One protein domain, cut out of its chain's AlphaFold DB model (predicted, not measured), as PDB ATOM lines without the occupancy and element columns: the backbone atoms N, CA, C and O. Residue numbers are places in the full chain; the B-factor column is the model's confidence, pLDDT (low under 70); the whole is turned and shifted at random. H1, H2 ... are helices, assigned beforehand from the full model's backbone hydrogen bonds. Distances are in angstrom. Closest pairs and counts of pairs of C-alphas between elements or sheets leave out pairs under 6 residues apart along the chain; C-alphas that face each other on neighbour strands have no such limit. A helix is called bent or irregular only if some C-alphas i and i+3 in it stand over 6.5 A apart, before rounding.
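Overview. This is residues 157 to 222 of the 223 residues of an uncharacterized protein of Neocallimastix californiae (UniProt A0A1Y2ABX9). One long, gently bent helix, H1, makes the length of the model, and after its second arm, H1b, the backbone turns through the short helix H2 and folds back as H3 beside H1b, a loose hook with few contacts. The first arm, H1a, sticks out with no other part near it. The printed part has 66 residues with three named helices, H1, H2 and H3 in that order, and no named strand; its class is all helix. It is extended, with a radius of gyration of the C-alphas of 18.1 A and spans of 59 by 20 by 18 A.

Along the chain. H1, residues 157 to 192, was assigned as one helix by its hydrogen bonds but is bent, with C-alphas 175 and 178 6.8 A apart. Its arm H1a, residues 157 to 175, begins with C-alpha 157 at (127.545, 154.999, 170.848) and is 26.1 A long. H1b, residues 178 to 192, is 21.0 A long and ends with C-alpha 192 at (98.667, 198.780, 171.909). H2 is residues 195 to 201, 9.9 A. H3, residues 206 to 220, is 21.8 A long and ends with C-alpha 220 at (114.106, 187.786, 183.182).

Arrangement. H1a and H1b stand at a shallow tilt of 25 degrees. H1b and H2 are close but not clearly touching, at a steep tilt of 53 degrees, the same way; their closest C-alphas, of Glu 190 and Arg 196, are 5.8 A apart. H2 and H3 are close but not clearly touching, at a shallow tilt of 31 degrees, opposite ways, with the closest C-alphas, of Leu 200 and Lys 206, 7.0 A apart. H1b and H3 are also close but not clearly touching, at a steep tilt of 41 degrees, opposite ways; the closest C-alphas, of Leu 183 and Asn 217, are 8.0 A apart. H1a is apart from H2 and H3. In H1a, H1b and H2 every O i to N i+4 pair is within hydrogen-bond range; in H3 10 of 11 are.

Size, cuts and confidence. The C-alphas of Glu 157 and Val 201, the two farthest apart, are 59.2 A apart. Residues 157 to 178, which belong to H1, stand free. The printed part has no cut, and both links are tight. The mean pLDDT of the printed part is 77.8, with residues 157 to 164 and 217 to 222 under 70.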
ATOM      1  N   GLU A 157     127.480 153.631 170.316       53.78
ATOM      2  CA  GLU A 157     127.545 154.999 170.848       53.78
ATOM      3  C   GLU A 157     127.129 156.042 169.808       53.78
ATOM      4  O   GLU A 157     126.259 156.858 170.094       53.78
ATOM      5  N   LYS A 158     127.656 155.974 168.574       55.50
ATOM      6  CA  LYS A 158     127.264 156.900 167.492       55.50
ATOM      7  C   LYS A 158     125.764 156.824 167.174       55.50
ATOM      8  O   LYS A 158     125.138 157.861 166.972       55.50
ATOM      9  N   ASN A 159     125.175 155.627 167.180       55.69
ATOM     10  CA  ASN A 159     123.744 155.459 166.925       55.69
ATOM     11  C   ASN A 159     122.884 156.019 168.076       55.69
ATOM     12  O   ASN A 159     121.975 156.807 167.810       55.69
ATOM     13  N   TYR A 160     123.187 155.677 169.335       56.97
ATOM     14  CA  TYR A 160     122.456 156.187 170.507       56.97
ATOM     15  C   TYR A 160     122.627 157.702 170.706       56.97
ATOM     16  O   TYR A 160     121.661 158.389 171.039       56.97
ATOM     17  N   ALA A 161     123.819 158.250 170.449       58.59
ATOM     18  CA  ALA A 161     124.043 159.693 170.449       58.59
ATOM     19  C   ALA A 161     123.178 160.382 169.379       58.59
ATOM     20  O   ALA A 161     122.441 161.311 169.694       58.59
ATOM     21  N   SER A 162     123.166 159.868 168.142       59.00
ATOM     22  CA  SER A 162     122.393 160.482 167.053       59.00
ATOM     23  C   SER A 162     120.876 160.492 167.292       59.00
ATOM     24  O   SER A 162     120.201 161.459 166.937       59.00
ATOM     25  N   SER A 163     120.319 159.444 167.916       60.81
ATOM     26  CA  SER A 163     118.887 159.393 168.227       60.81
ATOM     27  C   SER A 163     118.531 160.321 169.390       60.81
ATOM     28  O   SER A 163     117.546 161.054 169.309       60.81
ATOM     29  N   THR A 164     119.351 160.355 170.445       67.56
ATOM     30  CA  THR A 164     119.130 161.238 171.601       67.56
ATOM     31  C   THR A 164     119.312 162.720 171.261       67.56
ATOM     32  O   THR A 164     118.490 163.527 171.696       67.56
ATOM     33  N   GLU A 165     120.280 163.094 170.417       70.94
ATOM     34  CA  GLU A 165     120.440 164.470 169.910       70.94
ATOM     35  C   GLU A 165     119.214 164.961 169.119       70.94
ATOM     36  O   GLU A 165     118.808 166.122 169.256       70.94
ATOM     37  N   ALA A 166     118.585 164.087 168.325       70.38
ATOM     38  CA  ALA A 166     117.391 164.430 167.555       70.38
ATOM     39  C   ALA A 166     116.196 164.777 168.465       70.38
ATOM     40  O   ALA A 166     115.534 165.799 168.262       70.38
ATOM     41  N   TYR A 167     115.950 163.977 169.511       78.25
ATOM     42  CA  TYR A 167     114.906 164.273 170.500       78.25
ATOM     43  C   TYR A 167     115.251 165.490 171.363       78.25
ATOM     44  O   TYR A 167     114.386 166.329 171.607       78.25
ATOM     45  N   LEU A 168     116.508 165.637 171.788       80.94
ATOM     46  CA  LEU A 168     116.968 166.783 172.575       80.94
ATOM     47  C   LEU A 168     116.768 168.107 171.816       80.94
ATOM     48  O   LEU A 168     116.264 169.072 172.389       80.94
ATOM     49  N   SER A 169     117.048 168.128 170.511       81.25
ATOM     50  CA  SER A 169     116.776 169.282 169.640       81.25
ATOM     51  C   SER A 169     115.285 169.647 169.596       81.25
ATOM     52  O   SER A 169     114.929 170.824 169.653       81.25
ATOM     53  N   PHE A 170     114.401 168.645 169.545       83.12
ATOM     54  CA  PHE A 170     112.950 168.844 169.595       83.12
ATOM     55  C   PHE A 170     112.496 169.405 170.953       83.12
ATOM     56  O   PHE A 170     111.761 170.392 170.992       83.12
ATOM     57  N   PHE A 171     112.977 168.851 172.071       86.62
ATOM     58  CA  PHE A 171     112.644 169.355 173.408       86.62
ATOM     59  C   PHE A 171     113.145 170.786 173.654       86.62
ATOM     60  O   PHE A 171     112.419 171.577 174.252       86.62
ATOM     61  N   ILE A 172     114.320 171.157 173.136       87.38
ATOM     62  CA  ILE A 172     114.827 172.538 173.191       87.38
ATOM     63  C   ILE A 172     113.880 173.510 172.469       87.38
ATOM     64  O   ILE A 172     113.574 174.578 173.001       87.38
ATOM     65  N   LEU A 173     113.361 173.147 171.289       85.62
ATOM     66  CA  LEU A 173     112.398 173.989 170.565       85.62
ATOM     67  C   LEU A 173     111.094 174.188 171.354       85.62
ATOM     68  O   LEU A 173     110.580 175.305 171.408       85.62
ATOM     69  N   PHE A 174     110.583 173.137 172.003       87.25
ATOM     70  CA  PHE A 174     109.397 173.238 172.861       87.25
ATOM     71  C   PHE A 174     109.649 174.033 174.148       87.25
ATOM     72  O   PHE A 174     108.749 174.738 174.596       87.25
ATOM     73  N   TYR A 175     110.859 173.970 174.709       88.00
ATOM     74  CA  TYR A 175     111.253 174.758 175.880       88.00
ATOM     75  C   TYR A 175     111.271 176.268 175.589       88.00
ATOM     76  O   TYR A 175     110.760 177.048 176.389       88.00
ATOM     77  N   PHE A 176     111.784 176.688 174.428       85.62
ATOM     78  CA  PHE A 176     111.812 178.108 174.049       85.62
ATOM     79  C   PHE A 176     110.479 178.649 173.504       85.62
ATOM     80  O   PHE A 176     110.286 179.865 173.473       85.62
ATOM     81  N   LEU A 177     109.544 177.784 173.094       88.31
ATOM     82  CA  LEU A 177     108.225 178.189 172.596       88.31
ATOM     83  C   LEU A 177     107.470 179.152 173.552       88.31
ATOM     84  O   LEU A 177     107.084 180.225 173.082       88.31
ATOM     85  N   PRO A 178     107.292 178.854 174.862       84.44
ATOM     86  CA  PRO A 178     106.649 179.777 175.803       84.44
ATOM     87  C   PRO A 178     107.424 181.092 176.003       84.44
ATOM     88  O   PRO A 178     106.804 182.147 176.155       84.44
ATOM     89  N   CYS A 179     108.762 181.068 175.954       82.06
ATOM     90  CA  CYS A 179     109.578 182.285 176.035       82.06
ATOM     91  C   CYS A 179     109.294 183.216 174.848       82.06
ATOM     92  O   CYS A 179     109.059 184.412 175.036       82.06
ATOM     93  N   PHE A 180     109.235 182.669 173.627       83.31
ATOM     94  CA  PHE A 180     108.875 183.448 172.442       83.31
ATOM     95  C   PHE A 180     107.442 183.983 172.509       83.31
ATOM     96  O   PHE A 180     107.237 185.152 172.186       83.31
ATOM     97  N   THR A 181     106.452 183.193 172.946       86.81
ATOM     98  CA  THR A 181     105.066 183.690 173.042       86.81
ATOM     99  C   THR A 181     104.926 184.820 174.056       86.81
ATOM    100  O   THR A 181     104.284 185.818 173.742       86.81
ATOM    101  N   ASN A 182     105.575 184.726 175.221       82.69
ATOM    102  CA  ASN A 182     105.551 185.796 176.223       82.69
ATOM    103  C   ASN A 182     106.214 187.078 175.693       82.69
ATOM    104  O   ASN A 182     105.668 188.169 175.850       82.69
ATOM    105  N   LEU A 183     107.347 186.949 174.993       83.31
ATOM    106  CA  LEU A 183     108.026 188.067 174.334       83.31
ATOM    107  C   LEU A 183     107.120 188.748 173.292       83.31
ATOM    108  O   LEU A 183     107.070 189.976 173.239       83.31
ATOM    109  N   PHE A 184     106.386 187.977 172.482       84.56
ATOM    110  CA  PHE A 184     105.438 188.541 171.516       84.56
ATOM    111  C   PHE A 184     104.258 189.252 172.188       84.56
ATOM    112  O   PHE A 184     103.913 190.344 171.743       84.56
ATOM    113  N   ILE A 185     103.693 188.688 173.264       86.94
ATOM    114  CA  ILE A 185     102.597 189.309 174.026       86.94
ATOM    115  C   ILE A 185     103.028 190.681 174.560       86.94
ATOM    116  O   ILE A 185     102.372 191.675 174.263       86.94
ATOM    117  N   PHE A 186     104.171 190.781 175.246       83.44
ATOM    118  CA  PHE A 186     104.626 192.074 175.776       83.44
ATOM    119  C   PHE A 186     104.974 193.100 174.678       83.44
ATOM    120  O   PHE A 186     104.723 194.294 174.846       83.44
ATOM    121  N   LEU A 187     105.515 192.667 173.529       83.00
ATOM    122  CA  LEU A 187     105.740 193.560 172.380       83.00
ATOM    123  C   LEU A 187     104.432 194.055 171.740       83.00
ATOM    124  O   LEU A 187     104.420 195.132 171.132       83.00
ATOM    125  N   GLU A 188     103.355 193.275 171.830       86.00
ATOM    126  CA  GLU A 188     102.019 193.679 171.401       86.00
ATOM    127  C   GLU A 188     101.392 194.647 172.415       86.00
ATOM    128  O   GLU A 188     100.969 195.731 172.017       86.00
ATOM    129  N   GLU A 189     101.475 194.364 173.720       86.06
ATOM    130  CA  GLU A 189     101.030 195.270 174.791       86.06
ATOM    131  C   GLU A 189     101.723 196.649 174.730       86.06
ATOM    132  O   GLU A 189     101.048 197.682 174.768       86.06
ATOM    133  N   GLU A 190     103.051 196.722 174.555       82.38
ATOM    134  CA  GLU A 190     103.780 198.001 174.403       82.38
ATOM    135  C   GLU A 190     103.395 198.790 173.137       82.38
ATOM    136  O   GLU A 190     103.593 200.012 173.058       82.38
ATOM    137  N   LYS A 191     102.875 198.094 172.120       83.81
ATOM    138  CA  LYS A 191     102.387 198.687 170.872       83.81
ATOM    139  C   LYS A 191     100.946 199.174 171.026       83.81
ATOM    140  O   LYS A 191     100.655 200.282 170.588       83.81
ATOM    141  N   GLU A 192     100.064 198.396 171.653       84.81
ATOM    142  CA  GLU A 192      98.667 198.780 171.909       84.81
ATOM    143  C   GLU A 192      98.554 199.946 172.895       84.81
ATOM    144  O   GLU A 192      97.788 200.882 172.673       84.81
ATOM    145  N   THR A 193      99.380 199.948 173.943       86.31
ATOM    146  CA  THR A 193      99.473 201.054 174.912       86.31
ATOM    147  C   THR A 193     100.140 202.315 174.344       86.31
ATOM    148  O   THR A 193     100.161 203.352 175.008       86.31
ATOM    149  N   GLY A 194     100.714 202.254 173.136       83.31
ATOM    150  CA  GLY A 194     101.415 203.372 172.497       83.31
ATOM    151  C   GLY A 194     102.731 203.780 173.175       83.31
ATOM    152  O   GLY A 194     103.362 204.749 172.744       83.31
ATOM    153  N   ILE A 195     103.183 203.042 174.198       83.00
ATOM    154  CA  ILE A 195     104.420 203.302 174.954       83.00
ATOM    155  C   ILE A 195     105.625 203.372 174.008       83.00
ATOM    156  O   ILE A 195     106.449 204.286 174.096       83.00
ATOM    157  N   ARG A 196     105.681 202.460 173.032       76.88
ATOM    158  CA  ARG A 196     106.716 202.448 171.994       76.88
ATOM    159  C   ARG A 196     106.782 203.758 171.201       76.88
ATOM    160  O   ARG A 196     107.875 204.273 170.972       76.88
ATOM    161  N   ASP A 197     105.642 204.298 170.781       80.81
ATOM    162  CA  ASP A 197     105.602 205.538 169.999       80.81
ATOM    163  C   ASP A 197     105.901 206.761 170.877       80.81
ATOM    164  O   ASP A 197     106.582 207.684 170.430       80.81
ATOM    165  N   LEU A 198     105.524 206.727 172.159       83.44
ATOM    166  CA  LEU A 198     105.896 207.741 173.150       83.44
ATOM    167  C   LEU A 198     107.423 207.793 173.378       83.44
ATOM    168  O   LEU A 198     108.010 208.883 173.423       83.44
ATOM    169  N   TYR A 199     108.110 206.645 173.415       83.06
ATOM    170  CA  TYR A 199     109.580 206.605 173.426       83.06
ATOM    171  C   TYR A 199     110.204 207.184 172.146       83.06
ATOM    172  O   TYR A 199     111.224 207.869 172.207       83.06
ATOM    173  N   LEU A 200     109.586 206.985 170.980       81.81
ATOM    174  CA  LEU A 200     110.074 207.581 169.733       81.81
ATOM    175  C   LEU A 200     109.848 209.100 169.675       81.81
ATOM    176  O   LEU A 200     110.737 209.830 169.232       81.81
ATOM    177  N   VAL A 201     108.706 209.587 170.168       85.50
ATOM    178  CA  VAL A 201     108.379 211.023 170.249       85.50
ATOM    179  C   VAL A 201     109.273 211.758 171.253       85.50
ATOM    180  O   VAL A 201     109.676 212.889 170.992       85.50
ATOM    181  N   SER A 202     109.673 211.111 172.352       84.38
ATOM    182  CA  SER A 202     110.661 211.651 173.308       84.38
ATOM    183  C   SER A 202     112.113 211.671 172.786       84.38
ATOM    184  O   SER A 202     113.030 212.045 173.516       84.38
ATOM    185  N   GLY A 203     112.339 211.319 171.514       83.75
ATOM    186  CA  GLY A 203     113.642 211.410 170.845       83.75
ATOM    187  C   GLY A 203     114.544 210.186 171.030       83.75
ATOM    188  O   GLY A 203     115.707 210.205 170.613       83.75
ATOM    189  N   LEU A 204     114.032 209.108 171.630       85.62
ATOM    190  CA  LEU A 204     114.792 207.889 171.882       85.62
ATOM    191  C   LEU A 204     115.003 207.127 170.561       85.62
ATOM    192  O   LEU A 204     114.070 206.816 169.819       85.62
ATOM    193  N   LYS A 205     116.264 206.844 170.212       85.38
ATOM    194  CA  LYS A 205     116.598 206.223 168.918       85.38
ATOM    195  C   LYS A 205     116.131 204.765 168.878       85.38
ATOM    196  O   LYS A 205     116.479 203.989 169.764       85.38
ATOM    197  N   LYS A 206     115.452 204.364 167.792       79.56
ATOM    198  CA  LYS A 206     114.872 203.016 167.575       79.56
ATOM    199  C   LYS A 206     115.782 201.842 167.972       79.56
ATOM    200  O   LYS A 206     115.284 200.846 168.476       79.56
ATOM    201  N   TYR A 207     117.095 201.935 167.752       82.19
ATOM    202  CA  TYR A 207     118.025 200.853 168.100       82.19
ATOM    203  C   TYR A 207     118.264 200.708 169.614       82.19
ATOM    204  O   TYR A 207     118.474 199.594 170.074       82.19
ATOM    205  N   LEU A 208     118.203 201.794 170.397       83.06
ATOM    206  CA  LEU A 208     118.375 201.738 171.856       83.06
ATOM    207  C   LEU A 208     117.209 201.002 172.521       83.06
ATOM    208  O   LEU A 208     117.436 200.222 173.438       83.06
ATOM    209  N   PHE A 209     115.991 201.189 172.007       79.81
ATOM    210  CA  PHE A 209     114.806 200.436 172.418       79.81
ATOM    211  C   PHE A 209     115.006 198.920 172.223       79.81
ATOM    212  O   PHE A 209     114.891 198.160 173.179       79.81
ATOM    213  N   TRP A 210     115.423 198.484 171.026       82.25
ATOM    214  CA  TRP A 210     115.708 197.065 170.755       82.25
ATOM    215  C   TRP A 210     116.864 196.497 171.593       82.25
ATOM    216  O   TRP A 210     116.827 195.332 171.980       82.25
ATOM    217  N   ILE A 211     117.885 197.306 171.895       82.88
ATOM    218  CA  ILE A 211     118.985 196.905 172.783       82.88
ATOM    219  C   ILE A 211     118.488 196.740 174.225       82.88
ATOM    220  O   ILE A 211     118.799 195.730 174.851       82.88
ATOM    221  N   SER A 212     117.689 197.683 174.736       81.75
ATOM    222  CA  SER A 212     117.077 197.599 176.070       81.75
ATOM    223  C   SER A 212     116.238 196.329 176.210       81.75
ATOM    224  O   SER A 212     116.423 195.571 177.158       81.75
ATOM    225  N   TRP A 213     115.400 196.047 175.211       78.88
ATOM    226  CA  TRP A 213     114.606 194.822 175.119       78.88
ATOM    227  C   TRP A 213     115.459 193.547 175.140       78.88
ATOM    228  O   TRP A 213     115.164 192.614 175.886       78.88
ATOM    229  N   LYS A 214     116.566 193.518 174.384       78.12
ATOM    230  CA  LYS A 214     117.503 192.385 174.390       78.12
ATOM    231  C   LYS A 214     118.103 192.132 175.779       78.12
ATOM    232  O   LYS A 214     118.241 190.976 176.162       78.12
ATOM    233  N   TYR A 215     118.465 193.179 176.523       79.19
ATOM    234  CA  TYR A 215     119.008 193.024 177.877       79.19
ATOM    235  C   TYR A 215     117.937 192.676 178.917       79.19
ATOM    236  O   TYR A 215     118.215 191.887 179.814       79.19
ATOM    237  N   HIS A 216     116.722 193.213 178.791       76.38
ATOM    238  CA  HIS A 216     115.625 192.932 179.719       76.38
ATOM    239  C   HIS A 216     115.229 191.449 179.707       76.38
ATOM    240  O   HIS A 216     115.176 190.828 180.767       76.38
ATOM    241  N   ASN A 217     115.073 190.858 178.518       68.19
ATOM    242  CA  ASN A 217     114.736 189.437 178.373       68.19
ATOM    243  C   ASN A 217     115.811 188.512 178.970       68.19
ATOM    244  O   ASN A 217     115.477 187.575 179.686       68.19
ATOM    245  N   VAL A 218     117.097 188.824 178.762       66.94
ATOM    246  CA  VAL A 218     118.223 188.061 179.344       66.94
ATOM    247  C   VAL A 218     118.242 188.125 180.878       66.94
ATOM    248  O   VAL A 218     118.733 187.204 181.519       66.94
ATOM    249  N   ILE A 219     117.722 189.199 181.482       60.75
ATOM    250  CA  ILE A 219     117.639 189.340 182.945       60.75
ATOM    251  C   ILE A 219     116.423 188.590 183.509       60.75
ATOM    252  O   ILE A 219     116.523 188.037 184.601       60.75
ATOM    253  N   ILE A 220     115.305 188.540 182.776       60.03
ATOM    254  CA  ILE A 220     114.106 187.786 183.182       60.03
ATOM    255  C   ILE A 220     114.353 186.270 183.132       60.03
ATOM    256  O   ILE A 220     113.912 185.573 184.032       60.03
ATOM    257  N   GLU A 221     115.104 185.753 182.153       54.94
ATOM    258  CA  GLU A 221     115.442 184.315 182.082       54.94
ATOM    259  C   GLU A 221     116.410 183.830 183.189       54.94
ATOM    260  O   GLU A 221     116.662 182.632 183.301       54.94
ATOM    261  N   LEU A 222     116.966 184.735 184.006       51.56
ATOM    262  CA  LEU A 222     117.901 184.419 185.097       51.56
ATOM    263  C   LEU A 222     117.249 184.378 186.497       51.56
ATOM    264  O   LEU A 222     117.975 184.182 187.477       51.56
TER     265      LEU A 222